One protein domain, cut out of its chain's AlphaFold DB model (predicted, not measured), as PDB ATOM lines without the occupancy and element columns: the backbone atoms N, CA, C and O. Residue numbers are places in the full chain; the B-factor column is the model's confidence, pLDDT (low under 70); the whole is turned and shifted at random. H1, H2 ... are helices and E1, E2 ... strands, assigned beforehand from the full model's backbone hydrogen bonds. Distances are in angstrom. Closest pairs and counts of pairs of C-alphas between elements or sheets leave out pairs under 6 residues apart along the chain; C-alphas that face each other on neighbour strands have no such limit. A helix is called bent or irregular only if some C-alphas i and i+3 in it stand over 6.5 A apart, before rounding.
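AT A GLANCE: This is residues 52 to 80, 89 to 133 and 427 to 461 of the 463 residues of the protein "Transposase" of Tetragenococcus halophilus (UniProt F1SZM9). Three helices running much the same way lie side by side, H1 between H6 and H5, with a two-stranded hairpin, E1 and E2, by the first residues of H1 and of H5. H5 points with its last residue, Leu 123, at the side of H3, near Gln 95, the short H4 is near H3, and H2 lies beyond the last residues of H1, near the beginning of H3. The printed part has 109 residues, in three pieces, with six named helices and two named strands in the order H1 H2 H3 H4 H5 E1 E2 H6. The class is mostly helix, and the one sheet, E1 - E2, is antiparallel. The whole is compact, with a radius of gyration of the C-alphas of 14.8 A and spans of 44 by 33 by 31 A.

IN THESE COORDINATES: H1, residues 54 to 65, begins at C-alpha 54 (142.829, 195.330, 168.954) and is 18.8 A long. It is neither bent nor irregular, but only just: C-alphas 54 and 57 are 6.5 A apart. H2 is residues 68 to 75. H3, residues 89 to 102, is 20.0 A long and begins at C-alpha 89 (123.090, 188.896, 181.741). H4 is residues 107 to 113 and H5 residues 117 to 123. E1, residues 428 to 433, is 16.1 A long, and E2, residues 436 to 441, 15.9 A. H6, residues 448 to 459, is 16.7 A long and ends at C-alpha 459 (132.910, 209.250, 165.481).

HOW THE PARTS SIT: H1 touches H6 at a shallow tilt of 18 degrees, the same way; their closest C-alphas, of Phe 62 and Ile 458, are 5.8 A apart. H1 also touches H5 at a shallow tilt of 16 degrees, the same way, with the C-alphas of Ser 60 and Ala 122 closest at 5.7 A. H5 and H6 are apart. H3, with residues 91 to 95 alone, only just touches H5, with 3 pairs of C-alphas within 8 A; the closest, of Gln 95 and Leu 123, are 7.0 A apart, at a steep tilt of 65 degrees. H2 and H3 are close but not clearly touching, with the C-alphas of Leu 72 and Leu 90 closest at 7.2 A. H3 and H4 are also close but not clearly touching, about perpendicular at 88 degrees, with the C-alphas of Gln 99 and Ala 110 closest at 7.9 A. E1 and E2 form an antiparallel hairpin; N 431 and O 438 are 2.9 A apart, and N 440 and O 429 2.9 A, both within hydrogen-bond range. The closest C-alphas of H1 and E1, of Ala 54 and Gly 428, are 5.1 A apart; those of H5 and E1, of Leu 118 and Val 430, 6.6 A. Every O i to N i+4 pair is within hydrogen-bond range in H2, H3, H5 and H6; in H1 6 of 8 are, and in H4 1 of 3, beside 4 of 4 O i to N i+3 pairs.

THE WHOLE: The two C-alphas farthest apart, of Pro 79 and Thr 444, are 46.1 A apart. Residues 81 to 88 are not printed, with 8.0 A from C-alpha 80 to C-alpha 89; nor are 134 to 426, with 26.9 A from C-alpha 133 to C-alpha 427. Of the links that are printed whole, E2 to H6 is short and the others are tight. The mean pLDDT of the printed part is 95.1, and no printed residue is under 70.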
ATOM      1  N   ASN A  52     145.130 189.910 169.915       93.00
ATOM      2  CA  ASN A  52     144.992 189.719 168.473       93.00
ATOM      3  C   ASN A  52     143.860 190.561 167.881       93.00
ATOM      4  O   ASN A  52     143.769 190.652 166.664       93.00
ATOM      5  N   ASP A  53     143.020 191.169 168.721       95.75
ATOM      6  CA  ASP A  53     141.720 191.709 168.325       95.75
ATOM      7  C   ASP A  53     141.617 193.213 168.542       95.75
ATOM      8  O   ASP A  53     140.518 193.746 168.686       95.75
ATOM      9  N   ALA A  54     142.756 193.918 168.572       96.44
ATOM     10  CA  ALA A  54     142.829 195.330 168.954       96.44
ATOM     11  C   ALA A  54     141.886 196.225 168.144       96.44
ATOM     12  O   ALA A  54     141.449 197.269 168.620       96.44
ATOM     13  N   GLY A  55     141.543 195.796 166.932       97.00
ATOM     14  CA  GLY A  55     140.634 196.490 166.047       97.00
ATOM     15  C   GLY A  55     139.156 196.464 166.454       97.00
ATOM     16  O   GLY A  55     138.383 197.299 165.982       97.00
ATOM     17  N   LEU A  56     138.751 195.585 167.379       97.31
ATOM     18  CA  LEU A  56     137.387 195.550 167.929       97.31
ATOM     19  C   LEU A  56     136.994 196.833 168.673       97.31
ATOM     20  O   LEU A  56     135.810 197.051 168.919       97.31
ATOM     21  N   VAL A  57     137.934 197.735 168.965       97.06
ATOM     22  CA  VAL A  57     137.597 199.085 169.444       97.06
ATOM     23  C   VAL A  57     136.708 199.854 168.465       97.06
ATOM     24  O   VAL A  57     135.883 200.647 168.905       97.06
ATOM     25  N   LEU A  58     136.805 199.578 167.157       98.31
ATOM     26  CA  LEU A  58     135.890 200.143 166.159       98.31
ATOM     27  C   LEU A  58     134.450 199.693 166.409       98.31
ATOM     28  O   LEU A  58     133.526 200.490 166.279       98.31
ATOM     29  N   LEU A  59     134.260 198.424 166.779       98.31
ATOM     30  CA  LEU A  59     132.947 197.896 167.128       98.31
ATOM     31  C   LEU A  59     132.416 198.578 168.393       98.31
ATOM     32  O   LEU A  59     131.274 199.020 168.394       98.31
ATOM     33  N   SER A  60     133.242 198.720 169.434       97.69
ATOM     34  CA  SER A  60     132.848 199.423 170.666       97.69
ATOM     35  C   SER A  60     132.443 200.869 170.414       97.69
ATOM     36  O   SER A  60     131.409 201.311 170.914       97.69
ATOM     37  N   GLU A  61     133.224 201.594 169.614       97.88
ATOM     38  CA  GLU A  61     132.903 202.970 169.247       97.88
ATOM     39  C   GLU A  61     131.586 203.022 168.460       97.88
ATOM     40  O   GLU A  61     130.710 203.824 168.768       97.88
ATOM     41  N   PHE A  62     131.388 202.113 167.500       98.50
ATOM     42  CA  PHE A  62     130.160 202.051 166.707       98.50
ATOM     43  C   PHE A  62     128.919 201.728 167.548       98.50
ATOM     44  O   PHE A  62     127.903 202.413 167.437       98.50
ATOM     45  N   LEU A  63     129.001 200.727 168.427       98.00
ATOM     46  CA  LEU A  63     127.905 200.354 169.324       98.00
ATOM     47  C   LEU A  63     127.536 201.491 170.284       98.00
ATOM     48  O   LEU A  63     126.358 201.672 170.596       98.00
ATOM     49  N   ASN A  64     128.521 202.288 170.705       96.81
ATOM     50  CA  ASN A  64     128.287 203.496 171.488       96.81
ATOM     51  C   ASN A  64     127.516 204.557 170.682       96.81
ATOM     52  O   ASN A  64     126.537 205.101 171.191       96.81
ATOM     53  N   GLN A  65     127.899 204.803 169.422       96.94
ATOM     54  CA  GLN A  65     127.226 205.778 168.549       96.94
ATOM     55  C   GLN A  65     125.761 205.416 168.273       96.94
ATOM     56  O   GLN A  65     124.895 206.284 168.325       96.94
ATOM     57  N   ILE A  66     125.451 204.131 168.066       96.25
ATOM     58  CA  ILE A  66     124.062 203.674 167.863       96.25
ATOM     59  C   ILE A  66     123.289 203.453 169.178       96.25
ATOM     60  O   ILE A  66     122.170 202.943 169.154       96.25
ATOM     61  N   ARG A  67     123.884 203.787 170.337       96.69
ATOM     62  CA  ARG A  67     123.320 203.582 171.687       96.69
ATOM     63  C   ARG A  67     122.857 202.143 171.945       96.69
ATOM     64  O   ARG A  67     121.823 201.908 172.574       96.69
ATOM     65  N   PHE A  68     123.639 201.170 171.485       97.69
ATOM     66  CA  PHE A  68     123.269 199.756 171.529       97.69
ATOM     67  C   PHE A  68     123.001 199.236 172.949       97.69
ATOM     68  O   PHE A  68     122.062 198.472 173.149       97.69
ATOM     69  N   ASP A  69     123.764 199.690 173.948       97.00
ATOM     70  CA  ASP A  69     123.548 199.298 175.348       97.00
ATOM     71  C   ASP A  69     122.159 199.724 175.854       97.00
ATOM     72  O   ASP A  69     121.484 198.959 176.542       97.00
ATOM     73  N   SER A  70     121.701 200.922 175.469       97.12
ATOM     74  CA  SER A  70     120.353 201.404 175.801       97.12
ATOM     75  C   SER A  70     119.280 200.595 175.079       97.12
ATOM     76  O   SER A  70     118.268 200.251 175.684       97.12
ATOM     77  N   LEU A  71     119.519 200.239 173.812       97.38
ATOM     78  CA  LEU A  71     118.625 199.375 173.044       97.38
ATOM     79  C   LEU A  71     118.490 197.991 173.699       97.38
ATOM     80  O   LEU A  71     117.377 197.510 173.892       97.38
ATOM     81  N   LEU A  72     119.602 197.357 174.082       97.31
ATOM     82  CA  LEU A  72     119.575 196.068 174.776       97.31
ATOM     83  C   LEU A  72     118.806 196.156 176.096       97.31
ATOM     84  O   LEU A  72     117.920 195.338 176.330       97.31
ATOM     85  N   ALA A  73     119.109 197.155 176.929       97.19
ATOM     86  CA  ALA A  73     118.462 197.333 178.227       97.19
ATOM     87  C   ALA A  73     116.961 197.643 178.121       97.19
ATOM     88  O   ALA A  73     116.204 197.298 179.024       97.19
ATOM     89  N   GLN A  74     116.526 198.278 177.029       97.56
ATOM     90  CA  GLN A  74     115.119 198.583 176.783       97.56
ATOM     91  C   GLN A  74     114.285 197.337 176.464       97.56
ATOM     92  O   GLN A  74     113.111 197.299 176.819       97.56
ATOM     93  N   TYR A  75     114.848 196.366 175.741       97.44
ATOM     94  CA  TYR A  75     114.071 195.238 175.218       97.44
ATOM     95  C   TYR A  75     114.346 193.917 175.933       97.44
ATOM     96  O   TYR A  75     113.463 193.067 175.952       97.44
ATOM     97  N   VAL A  76     115.543 193.710 176.488       97.75
ATOM     98  CA  VAL A  76     115.967 192.412 177.025       97.75
ATOM     99  C   VAL A  76     115.951 192.435 178.548       97.75
ATOM    100  O   VAL A  76     116.748 193.119 179.187       97.75
ATOM    101  N   HIS A  77     115.074 191.622 179.133       96.44
ATOM    102  CA  HIS A  77     114.866 191.533 180.576       96.44
ATOM    103  C   HIS A  77     114.980 190.084 181.037       96.44
ATOM    104  O   HIS A  77     113.995 189.347 181.097       96.44
ATOM    105  N   ILE A  78     116.204 189.661 181.346       94.94
ATOM    106  CA  ILE A  78     116.471 188.306 181.830       94.94
ATOM    107  C   ILE A  78     116.473 188.342 183.361       94.94
ATOM    108  O   ILE A  78     117.262 189.094 183.937       94.94
ATOM    109  N   PRO A  79     115.610 187.561 184.030       88.56
ATOM    110  CA  PRO A  79     115.544 187.554 185.484       88.56
ATOM    111  C   PRO A  79     116.843 187.029 186.107       88.56
ATOM    112  O   PRO A  79     117.490 186.113 185.588       88.56
ATOM    113  N   GLU A  80     117.212 187.602 187.250       90.38
ATOM    114  CA  GLU A  80     118.375 187.174 188.019       90.38
ATOM    115  C   GLU A  80     117.952 186.264 189.172       90.38
ATOM    116  O   GLU A  80     117.331 186.705 190.138       90.38
ATOM    117  N   TRP A  89     123.451 189.671 182.933       96.00
ATOM    118  CA  TRP A  89     123.090 188.896 181.741       96.00
ATOM    119  C   TRP A  89     123.328 189.649 180.431       96.00
ATOM    120  O   TRP A  89     123.799 189.055 179.460       96.00
ATOM    121  N   LEU A  90     123.069 190.960 180.405       96.75
ATOM    122  CA  LEU A  90     123.336 191.794 179.230       96.75
ATOM    123  C   LEU A  90     124.834 191.881 178.919       96.75
ATOM    124  O   LEU A  90     125.221 191.953 177.754       96.75
ATOM    125  N   ASP A  91     125.685 191.802 179.939       96.44
ATOM    126  CA  ASP A  91     127.133 191.757 179.768       96.44
ATOM    127  C   ASP A  91     127.597 190.438 179.142       96.44
ATOM    128  O   ASP A  91     128.432 190.461 178.231       96.44
ATOM    129  N   VAL A  92     126.997 189.308 179.542       97.25
ATOM    130  CA  VAL A  92     127.219 187.998 178.901       97.25
ATOM    131  C   VAL A  92     126.773 188.036 177.433       97.25
ATOM    132  O   VAL A  92     127.510 187.585 176.554       97.25
ATOM    133  N   VAL A  93     125.598 188.614 177.149       97.88
ATOM    134  CA  VAL A  93     125.070 188.781 175.782       97.88
ATOM    135  C   VAL A  93     126.025 189.613 174.925       97.88
ATOM    136  O   VAL A  93     126.396 189.174 173.835       97.88
ATOM    137  N   LYS A  94     126.485 190.773 175.411       97.69
ATOM    138  CA  LYS A  94     127.447 191.621 174.685       97.69
ATOM    139  C   LYS A  94     128.745 190.876 174.391       97.69
ATOM    140  O   LYS A  94     129.201 190.883 173.250       97.69
ATOM    141  N   GLN A  95     129.312 190.179 175.375       97.81
ATOM    142  CA  GLN A  95     130.523 189.390 175.148       97.81
ATOM    143  C   GLN A  95     130.300 188.292 174.097       97.81
ATOM    144  O   GLN A  95     131.190 188.020 173.288       97.81
ATOM    145  N   TRP A  96     129.121 187.665 174.066       97.56
ATOM    146  CA  TRP A  96     128.775 186.705 173.018       97.56
ATOM    147  C   TRP A  96     128.758 187.367 171.637       97.56
ATOM    148  O   TRP A  96     129.401 186.872 170.711       97.56
ATOM    149  N   LEU A  97     128.095 188.516 171.497       98.19
ATOM    150  CA  LEU A  97     128.043 189.253 170.231       98.19
ATOM    151  C   LEU A  97     129.445 189.630 169.734       98.19
ATOM    152  O   LEU A  97     129.742 189.429 168.558       98.19
ATOM    153  N   TYR A  98     130.335 190.082 170.624       98.06
ATOM    154  CA  TYR A  98     131.734 190.363 170.278       98.06
ATOM    155  C   TYR A  98     132.465 189.116 169.781       98.06
ATOM    156  O   TYR A  98     133.171 189.187 168.780       98.06
ATOM    157  N   GLN A  99     132.268 187.965 170.429       97.69
ATOM    158  CA  GLN A  99     132.868 186.702 169.994       97.69
ATOM    159  C   GLN A  99     132.371 186.274 168.608       97.69
ATOM    160  O   GLN A  99     133.188 185.932 167.752       97.69
ATOM    161  N   LEU A 100     131.062 186.365 168.346       97.69
ATOM    162  CA  LEU A 100     130.495 186.064 167.025       97.69
ATOM    163  C   LEU A 100     131.061 187.001 165.961       97.69
ATOM    164  O   LEU A 100     131.512 186.540 164.917       97.69
ATOM    165  N   ILE A 101     131.093 188.306 166.232       98.31
ATOM    166  CA  ILE A 101     131.602 189.309 165.292       98.31
ATOM    167  C   ILE A 101     133.099 189.101 165.026       98.31
ATOM    168  O   ILE A 101     133.518 189.095 163.868       98.31
ATOM    169  N   ALA A 102     133.889 188.833 166.063       97.62
ATOM    170  CA  ALA A 102     135.314 188.542 165.941       97.62
ATOM    171  C   ALA A 102     135.604 187.190 165.264       97.62
ATOM    172  O   ALA A 102     136.695 186.998 164.756       97.62
ATOM    173  N   GLY A 103     134.639 186.268 165.183       97.25
ATOM    174  CA  GLY A 103     134.813 184.972 164.507       97.25
ATOM    175  C   GLY A 103     135.159 183.806 165.433       97.25
ATOM    176  O   GLY A 103     135.500 182.718 164.966       97.25
ATOM    177  N   TYR A 104     135.017 183.994 166.743       96.44
ATOM    178  CA  TYR A 104     135.142 182.934 167.738       96.44
ATOM    179  C   TYR A 104     133.862 182.109 167.785       96.44
ATOM    180  O   TYR A 104     132.891 182.435 168.464       96.44
ATOM    181  N   SER A 105     133.860 181.027 167.010       91.44
ATOM    182  CA  SER A 105     132.680 180.179 166.855       91.44
ATOM    183  C   SER A 105     132.365 179.330 168.082       91.44
ATOM    184  O   SER A 105     131.229 178.880 168.207       91.44
ATOM    185  N   ARG A 106     133.332 179.023 168.961       93.44
ATOM    186  CA  ARG A 106     133.140 178.042 170.039       93.44
ATOM    187  C   ARG A 106     132.939 178.730 171.381       93.44
ATOM    188  O   ARG A 106     133.792 179.487 171.814       93.44
ATOM    189  N   ASP A 107     131.914 178.308 172.118       93.38
ATOM    190  CA  ASP A 107     131.622 178.805 173.470       93.38
ATOM    191  C   ASP A 107     132.841 178.669 174.410       93.38
ATOM    192  O   ASP A 107     133.043 179.481 175.308       93.38
ATOM    193  N   ARG A 108     133.696 177.657 174.182       95.56
ATOM    194  CA  ARG A 108     134.941 177.429 174.940       95.56
ATOM    195  C   ARG A 108     136.002 178.509 174.753       95.56
ATOM    196  O   ARG A 108     136.880 178.613 175.605       95.56
ATOM    197  N   ASP A 109     135.950 179.272 173.666       95.38
ATOM    198  CA  ASP A 109     136.929 180.320 173.380       95.38
ATOM    199  C   ASP A 109     136.821 181.442 174.433       95.38
ATOM    200  O   ASP A 109     137.840 182.014 174.828       95.38
ATOM    201  N   ALA A 110     135.634 181.625 175.033       96.50
ATOM    202  CA  ALA A 110     135.402 182.483 176.197       96.50
ATOM    203  C   ALA A 110     136.331 182.161 177.381       96.50
ATOM    204  O   ALA A 110     136.737 183.065 178.106       96.50
ATOM    205  N   ASN A 111     136.731 180.894 177.565       95.81
ATOM    206  CA  ASN A 111     137.641 180.517 178.652       95.81
ATOM    207  C   ASN A 111     139.022 181.165 178.519       95.81
ATOM    208  O   ASN A 111     139.675 181.388 179.537       95.81
ATOM    209  N   THR A 112     139.455 181.460 177.292       92.38
ATOM    210  CA  THR A 112     140.710 182.166 177.016       92.38
ATOM    211  C   THR A 112     140.462 183.666 176.914       92.38
ATOM    212  O   THR A 112     141.149 184.445 177.573       92.38
ATOM    213  N   LEU A 113     139.450 184.072 176.141       94.00
ATOM    214  CA  LEU A 113     139.140 185.479 175.873       94.00
ATOM    215  C   LEU A 113     138.761 186.258 177.130       94.00
ATOM    216  O   LEU A 113     139.001 187.458 177.183       94.00
ATOM    217  N   GLN A 114     138.254 185.596 178.176       93.50
ATOM    218  CA  GLN A 114     137.924 186.277 179.429       93.50
ATOM    219  C   GLN A 114     139.125 186.971 180.106       93.50
ATOM    220  O   GLN A 114     138.960 187.837 180.972       93.50
ATOM    221  N   TYR A 115     140.342 186.581 179.723       91.25
ATOM    222  CA  TYR A 115     141.592 187.150 180.215       91.25
ATOM    223  C   TYR A 115     142.200 188.190 179.269       91.25
ATOM    224  O   TYR A 115     143.140 188.874 179.672       91.25
ATOM    225  N   ASP A 116     141.679 188.331 178.048       92.31
ATOM    226  CA  ASP A 116     142.161 189.326 177.096       92.31
ATOM    227  C   ASP A 116     141.843 190.736 177.621       92.31
ATOM    228  O   ASP A 116     140.697 191.079 177.930       92.31
ATOM    229  N   ARG A 117     142.891 191.558 177.778       91.38
ATOM    230  CA  ARG A 117     142.739 192.900 178.351       91.38
ATOM    231  C   ARG A 117     141.946 193.815 177.426       91.38
ATOM    232  O   ARG A 117     141.189 194.630 177.933       91.38
ATOM    233  N   LEU A 118     142.091 193.693 176.111       93.38
ATOM    234  CA  LEU A 118     141.335 194.518 175.183       93.38
ATOM    235  C   LEU A 118     139.849 194.181 175.239       93.38
ATOM    236  O   LEU A 118     139.049 195.106 175.306       93.38
ATOM    237  N   PHE A 119     139.465 192.902 175.275       94.00
ATOM    238  CA  PHE A 119     138.049 192.542 175.408       94.00
ATOM    239  C   PHE A 119     137.413 193.169 176.659       94.00
ATOM    240  O   PHE A 119     136.290 193.664 176.583       94.00
ATOM    241  N   LYS A 120     138.136 193.210 177.788       94.06
ATOM    242  CA  LYS A 120     137.670 193.860 179.027       94.06
ATOM    243  C   LYS A 120     137.388 195.346 178.829       94.06
ATOM    244  O   LYS A 120     136.317 195.821 179.195       94.06
ATOM    245  N   GLU A 121     138.326 196.061 178.213       94.06
ATOM    246  CA  GLU A 121     138.189 197.496 177.933       94.06
ATOM    247  C   GLU A 121     137.082 197.765 176.903       94.06
ATOM    248  O   GLU A 121     136.236 198.634 177.097       94.06
ATOM    249  N   ALA A 122     137.045 196.972 175.831       93.81
ATOM    250  CA  ALA A 122     136.091 197.098 174.737       93.81
ATOM    251  C   ALA A 122     134.642 196.877 175.197       93.81
ATOM    252  O   ALA A 122     133.742 197.566 174.714       93.81
ATOM    253  N   LEU A 123     134.426 195.948 176.135       94.50
ATOM    254  CA  LEU A 123     133.120 195.641 176.726       94.50
ATOM    255  C   LEU A 123     132.801 196.476 177.976       94.50
ATOM    256  O   LEU A 123     131.670 196.414 178.456       94.50
ATOM    257  N   LYS A 124     133.766 197.259 178.484       92.81
ATOM    258  CA  LYS A 124     133.687 198.018 179.748       92.81
ATOM    259  C   LYS A 124     133.394 197.116 180.960       92.81
ATOM    260  O   LYS A 124     132.584 197.456 181.816       92.81
ATOM    261  N   GLN A 125     134.051 195.957 181.023       92.12
ATOM    262  CA  GLN A 125     133.836 194.920 182.040       92.12
ATOM    263  C   GLN A 125     135.158 194.527 182.715       92.12
ATOM    264  O   GLN A 125     136.113 194.128 182.052       92.12
ATOM    265  N   GLU A 126     135.215 194.556 184.051       88.75
ATOM    266  CA  GLU A 126     136.414 194.125 184.797       88.75
ATOM    267  C   GLU A 126     136.671 192.612 184.677       88.75
ATOM    268  O   GLU A 126     137.818 192.133 184.617       88.75
ATOM    269  N   ARG A 127     135.575 191.846 184.643       91.56
ATOM    270  CA  ARG A 127     135.561 190.389 184.547       91.56
ATOM    271  C   ARG A 127     134.638 189.959 183.425       91.56
ATOM    272  O   ARG A 127     133.436 190.197 183.460       91.56
ATOM    273  N   LEU A 128     135.227 189.266 182.467       94.94
ATOM    274  CA  LEU A 128     134.512 188.635 181.377       94.94
ATOM    275  C   LEU A 128     134.073 187.232 181.784       94.94
ATOM    276  O   LEU A 128     134.675 186.587 182.641       94.94
ATOM    277  N   SER A 129     133.013 186.780 181.144       95.31
ATOM    278  CA  SER A 129     132.382 185.492 181.353       95.31
ATOM    279  C   SER A 129     133.183 184.348 180.734       95.31
ATOM    280  O   SER A 129     133.700 184.454 179.621       95.31
ATOM    281  N   SER A 130     133.222 183.218 181.436       96.19
ATOM    282  CA  SER A 130     133.755 181.949 180.933       96.19
ATOM    283  C   SER A 130     132.740 181.216 180.044       96.19
ATOM    284  O   SER A 130     131.576 181.608 179.930       96.19
ATOM    285  N   GLN A 131     133.144 180.086 179.457       96.12
ATOM    286  CA  GLN A 131     132.234 179.216 178.702       96.12
ATOM    287  C   GLN A 131     131.047 178.739 179.546       96.12
ATOM    288  O   GLN A 131     129.927 178.647 179.041       96.12
ATOM    289  N   PHE A 132     131.279 178.463 180.832       95.00
ATOM    290  CA  PHE A 132     130.227 178.046 181.755       95.00
ATOM    291  C   PHE A 132     129.110 179.093 181.829       95.00
ATOM    292  O   PHE A 132     127.927 178.753 181.780       95.00
ATOM    293  N   MET A 133     129.477 180.375 181.866       95.19
ATOM    294  CA  MET A 133     128.516 181.470 181.900       95.19
ATOM    295  C   MET A 133     127.715 181.602 180.602       95.19
ATOM    296  O   MET A 133     126.505 181.812 180.666       95.19
ATOM    297  N   ALA A 427     146.899 192.880 165.643       94.75
ATOM    298  CA  ALA A 427     147.774 192.735 166.797       94.75
ATOM    299  C   ALA A 427     147.950 194.090 167.497       94.75
ATOM    300  O   ALA A 427     148.297 195.090 166.857       94.75
ATOM    301  N   GLY A 428     147.744 194.122 168.810       94.56
ATOM    302  CA  GLY A 428     147.933 195.328 169.604       94.56
ATOM    303  C   GLY A 428     148.416 195.046 171.016       94.56
ATOM    304  O   GLY A 428     148.348 193.922 171.505       94.56
ATOM    305  N   LYS A 429     148.928 196.085 171.674       94.56
ATOM    306  CA  LYS A 429     149.390 196.047 173.062       94.56
ATOM    307  C   LYS A 429     148.553 196.998 173.899       94.56
ATOM    308  O   LYS A 429     148.496 198.187 173.592       94.56
ATOM    309  N   VAL A 430     147.964 196.495 174.979       93.50
ATOM    310  CA  VAL A 430     147.238 197.334 175.939       93.50
ATOM    311  C   VAL A 430     148.167 197.692 177.093       93.50
ATOM    312  O   VAL A 430     148.802 196.823 177.694       93.50
ATOM    313  N   THR A 431     148.281 198.982 177.390       92.88
ATOM    314  CA  THR A 431     149.083 199.506 178.502       92.88
ATOM    315  C   THR A 431     148.267 200.490 179.317       92.88
ATOM    316  O   THR A 431     147.456 201.221 178.759       92.88
ATOM    317  N   GLU A 432     148.519 200.555 180.617       89.56
ATOM    318  CA  GLU A 432     147.883 201.520 181.507       89.56
ATOM    319  C   GLU A 432     148.959 202.434 182.093       89.56
ATOM    320  O   GLU A 432     149.943 201.962 182.667       89.56
ATOM    321  N   HIS A 433     148.798 203.743 181.923       88.00
ATOM    322  CA  HIS A 433     149.697 204.743 182.487       88.00
ATOM    323  C   HIS A 433     148.883 205.941 182.978       88.00
ATOM    324  O   HIS A 433     148.068 206.479 182.238       88.00
ATOM    325  N   ALA A 434     149.099 206.362 184.228       86.38
ATOM    326  CA  ALA A 434     148.426 207.520 184.829       86.38
ATOM    327  C   ALA A 434     146.883 207.518 184.668       86.38
ATOM    328  O   ALA A 434     146.294 208.538 184.323       86.38
ATOM    329  N   ARG A 435     146.227 206.370 184.927       83.19
ATOM    330  CA  ARG A 435     144.770 206.137 184.755       83.19
ATOM    331  C   ARG A 435     144.257 206.233 183.313       83.19
ATOM    332  O   ARG A 435     143.051 206.200 183.095       83.19
ATOM    333  N   GLN A 436     145.150 206.328 182.334       90.06
ATOM    334  CA  GLN A 436     144.806 206.253 180.924       90.06
ATOM    335  C   GLN A 436     145.143 204.863 180.388       90.06
ATOM    336  O   GLN A 436     146.283 204.397 180.495       90.06
ATOM    337  N   VAL A 437     144.154 204.219 179.775       91.69
ATOM    338  CA  VAL A 437     144.355 203.006 178.983       91.69
ATOM    339  C   VAL A 437     144.780 203.422 177.576       91.69
ATOM    340  O   VAL A 437     144.124 204.237 176.932       91.69
ATOM    341  N   GLN A 438     145.899 202.878 177.106       93.69
ATOM    342  CA  GLN A 438     146.431 203.102 175.766       93.69
ATOM    343  C   GLN A 438     146.471 201.780 175.002       93.69
ATOM    344  O   GLN A 438     146.988 200.779 175.506       93.69
ATOM    345  N   ILE A 439     145.946 201.797 173.778       94.62
ATOM    346  CA  ILE A 439     145.916 200.650 172.868       94.62
ATOM    347  C   ILE A 439     146.861 200.961 171.711       94.62
ATOM    348  O   ILE A 439     146.584 201.815 170.871       94.62
ATOM    349  N   HIS A 440     147.997 200.274 171.684       94.06
ATOM    350  CA  HIS A 440     149.019 200.440 170.655       94.06
ATOM    351  C   HIS A 440     148.786 199.408 169.557       94.06
ATOM    352  O   HIS A 440     148.990 198.217 169.790       94.06
ATOM    353  N   LEU A 441     148.352 199.843 168.375       95.12
ATOM    354  CA  LEU A 441     148.181 198.966 167.214       95.12
ATOM    355  C   LEU A 441     149.530 198.654 166.556       95.12
ATOM    356  O   LEU A 441     150.457 199.464 166.600       95.12
ATOM    357  N   SER A 442     149.632 197.490 165.913       93.06
ATOM    358  CA  SER A 442     150.826 197.121 165.151       93.06
ATOM    359  C   SER A 442     151.143 198.146 164.058       93.06
ATOM    360  O   SER A 442     150.310 198.433 163.196       93.06
ATOM    361  N   SER A 443     152.388 198.630 164.028       91.00
ATOM    362  CA  SER A 443     152.886 199.545 162.992       91.00
ATOM    363  C   SER A 443     153.008 198.896 161.611       91.00
ATOM    364  O   SER A 443     153.128 199.599 160.612       91.00
ATOM    365  N   THR A 444     152.959 197.563 161.534       91.94
ATOM    366  CA  THR A 444     153.000 196.800 160.278       91.94
ATOM    367  C   THR A 444     151.611 196.474 159.723       91.94
ATOM    368  O   THR A 444     151.504 195.718 158.758       91.94
ATOM    369  N   ASN A 445     150.537 197.022 160.306       91.56
ATOM    370  CA  ASN A 445     149.187 196.841 159.779       91.56
ATOM    371  C   ASN A 445     149.034 197.522 158.407       91.56
ATOM    372  O   ASN A 445     148.977 198.747 158.306       91.56
ATOM    373  N   VAL A 446     148.894 196.719 157.350       94.56
ATOM    374  CA  VAL A 446     148.738 197.206 155.969       94.56
ATOM    375  C   VAL A 446     147.412 197.938 155.723       94.56
ATOM    376  O   VAL A 446     147.290 198.668 154.744       94.56
ATOM    377  N   TYR A 447     146.431 197.794 156.621       95.62
ATOM    378  CA  TYR A 447     145.119 198.441 156.536       95.62
ATOM    379  C   TYR A 447     144.977 199.646 157.477       95.62
ATOM    380  O   TYR A 447     143.863 200.090 157.748       95.62
ATOM    381  N   ASN A 448     146.092 200.206 157.964       94.50
ATOM    382  CA  ASN A 448     146.093 201.320 158.916       94.50
ATOM    383  C   ASN A 448     145.249 202.520 158.439       94.50
ATOM    384  O   ASN A 448     144.448 203.047 159.203       94.50
ATOM    385  N   THR A 449     145.358 202.915 157.166       96.25
ATOM    386  CA  THR A 449     144.556 204.021 156.607       96.25
ATOM    387  C   THR A 449     143.056 203.744 156.698       96.25
ATOM    388  O   THR A 449     142.303 204.606 157.144       96.25
ATOM    389  N   LEU A 450     142.629 202.527 156.339       97.19
ATOM    390  CA  LEU A 450     141.223 202.126 156.407       97.19
ATOM    391  C   LEU A 450     140.719 202.119 157.856       97.19
ATOM    392  O   LEU A 450     139.609 202.576 158.109       97.19
ATOM    393  N   PHE A 451     141.532 201.646 158.806       97.75
ATOM    394  CA  PHE A 451     141.190 201.655 160.230       97.75
ATOM    395  C   PHE A 451     140.867 203.071 160.727       97.75
ATOM    396  O   PHE A 451     139.791 203.304 161.278       97.75
ATOM    397  N   TRP A 452     141.771 204.029 160.497       97.50
ATOM    398  CA  TRP A 452     141.585 205.411 160.956       97.50
ATOM    399  C   TRP A 452     140.449 206.126 160.230       97.50
ATOM    400  O   TRP A 452     139.726 206.914 160.843       97.50
ATOM    401  N   GLU A 453     140.262 205.841 158.942       98.00
ATOM    402  CA  GLU A 453     139.137 206.371 158.180       98.00
ATOM    403  C   GLU A 453     137.800 205.878 158.747       98.00
ATOM    404  O   GLU A 453     136.910 206.692 159.002       98.00
ATOM    405  N   VAL A 454     137.668 204.571 158.996       98.31
ATOM    406  CA  VAL A 454     136.461 203.984 159.592       98.31
ATOM    407  C   VAL A 454     136.223 204.552 160.989       98.31
ATOM    408  O   VAL A 454     135.114 205.003 161.254       98.31
ATOM    409  N   LEU A 455     137.244 204.628 161.854       98.44
ATOM    410  CA  LEU A 455     137.108 205.229 163.189       98.44
ATOM    411  C   LEU A 455     136.588 206.671 163.115       98.44
ATOM    412  O   LEU A 455     135.629 207.026 163.797       98.44
ATOM    413  N   THR A 456     137.186 207.484 162.244       98.12
ATOM    414  CA  THR A 456     136.793 208.885 162.052       98.12
ATOM    415  C   THR A 456     135.348 209.000 161.571       98.12
ATOM    416  O   THR A 456     134.617 209.884 162.009       98.12
ATOM    417  N   ARG A 457     134.920 208.119 160.659       97.81
ATOM    418  CA  ARG A 457     133.542 208.097 160.156       97.81
ATOM    419  C   ARG A 457     132.553 207.669 161.235       97.81
ATOM    420  O   ARG A 457     131.519 208.312 161.351       97.81
ATOM    421  N   ILE A 458     132.893 206.666 162.050       98.25
ATOM    422  CA  ILE A 458     132.082 206.255 163.206       98.25
ATOM    423  C   ILE A 458     131.885 207.439 164.155       98.25
ATOM    424  O   ILE A 458     130.756 207.773 164.487       98.25
ATOM    425  N   GLN A 459     132.963 208.122 164.542       96.94
ATOM    426  CA  GLN A 459     132.910 209.250 165.481       96.94
ATOM    427  C   GLN A 459     132.149 210.476 164.951       96.94
ATOM    428  O   GLN A 459     131.841 211.386 165.714       96.94
ATOM    429  N   ARG A 460     131.866 210.519 163.645       95.94
ATOM    430  CA  ARG A 460     131.090 211.577 162.984       95.94
ATOM    431  C   ARG A 460     129.636 211.185 162.723       95.94
ATOM    432  O   ARG A 460     128.915 211.978 162.117       95.94
ATOM    433  N   LEU A 461     129.212 209.983 163.114       93.44
ATOM    434  CA  LEU A 461     127.816 209.582 162.999       93.44
ATOM    435  C   LEU A 461     126.958 210.480 163.895       93.44
ATOM    436  O   LEU A 461     127.194 210.584 165.093       93.44
TER     437      LEU A 461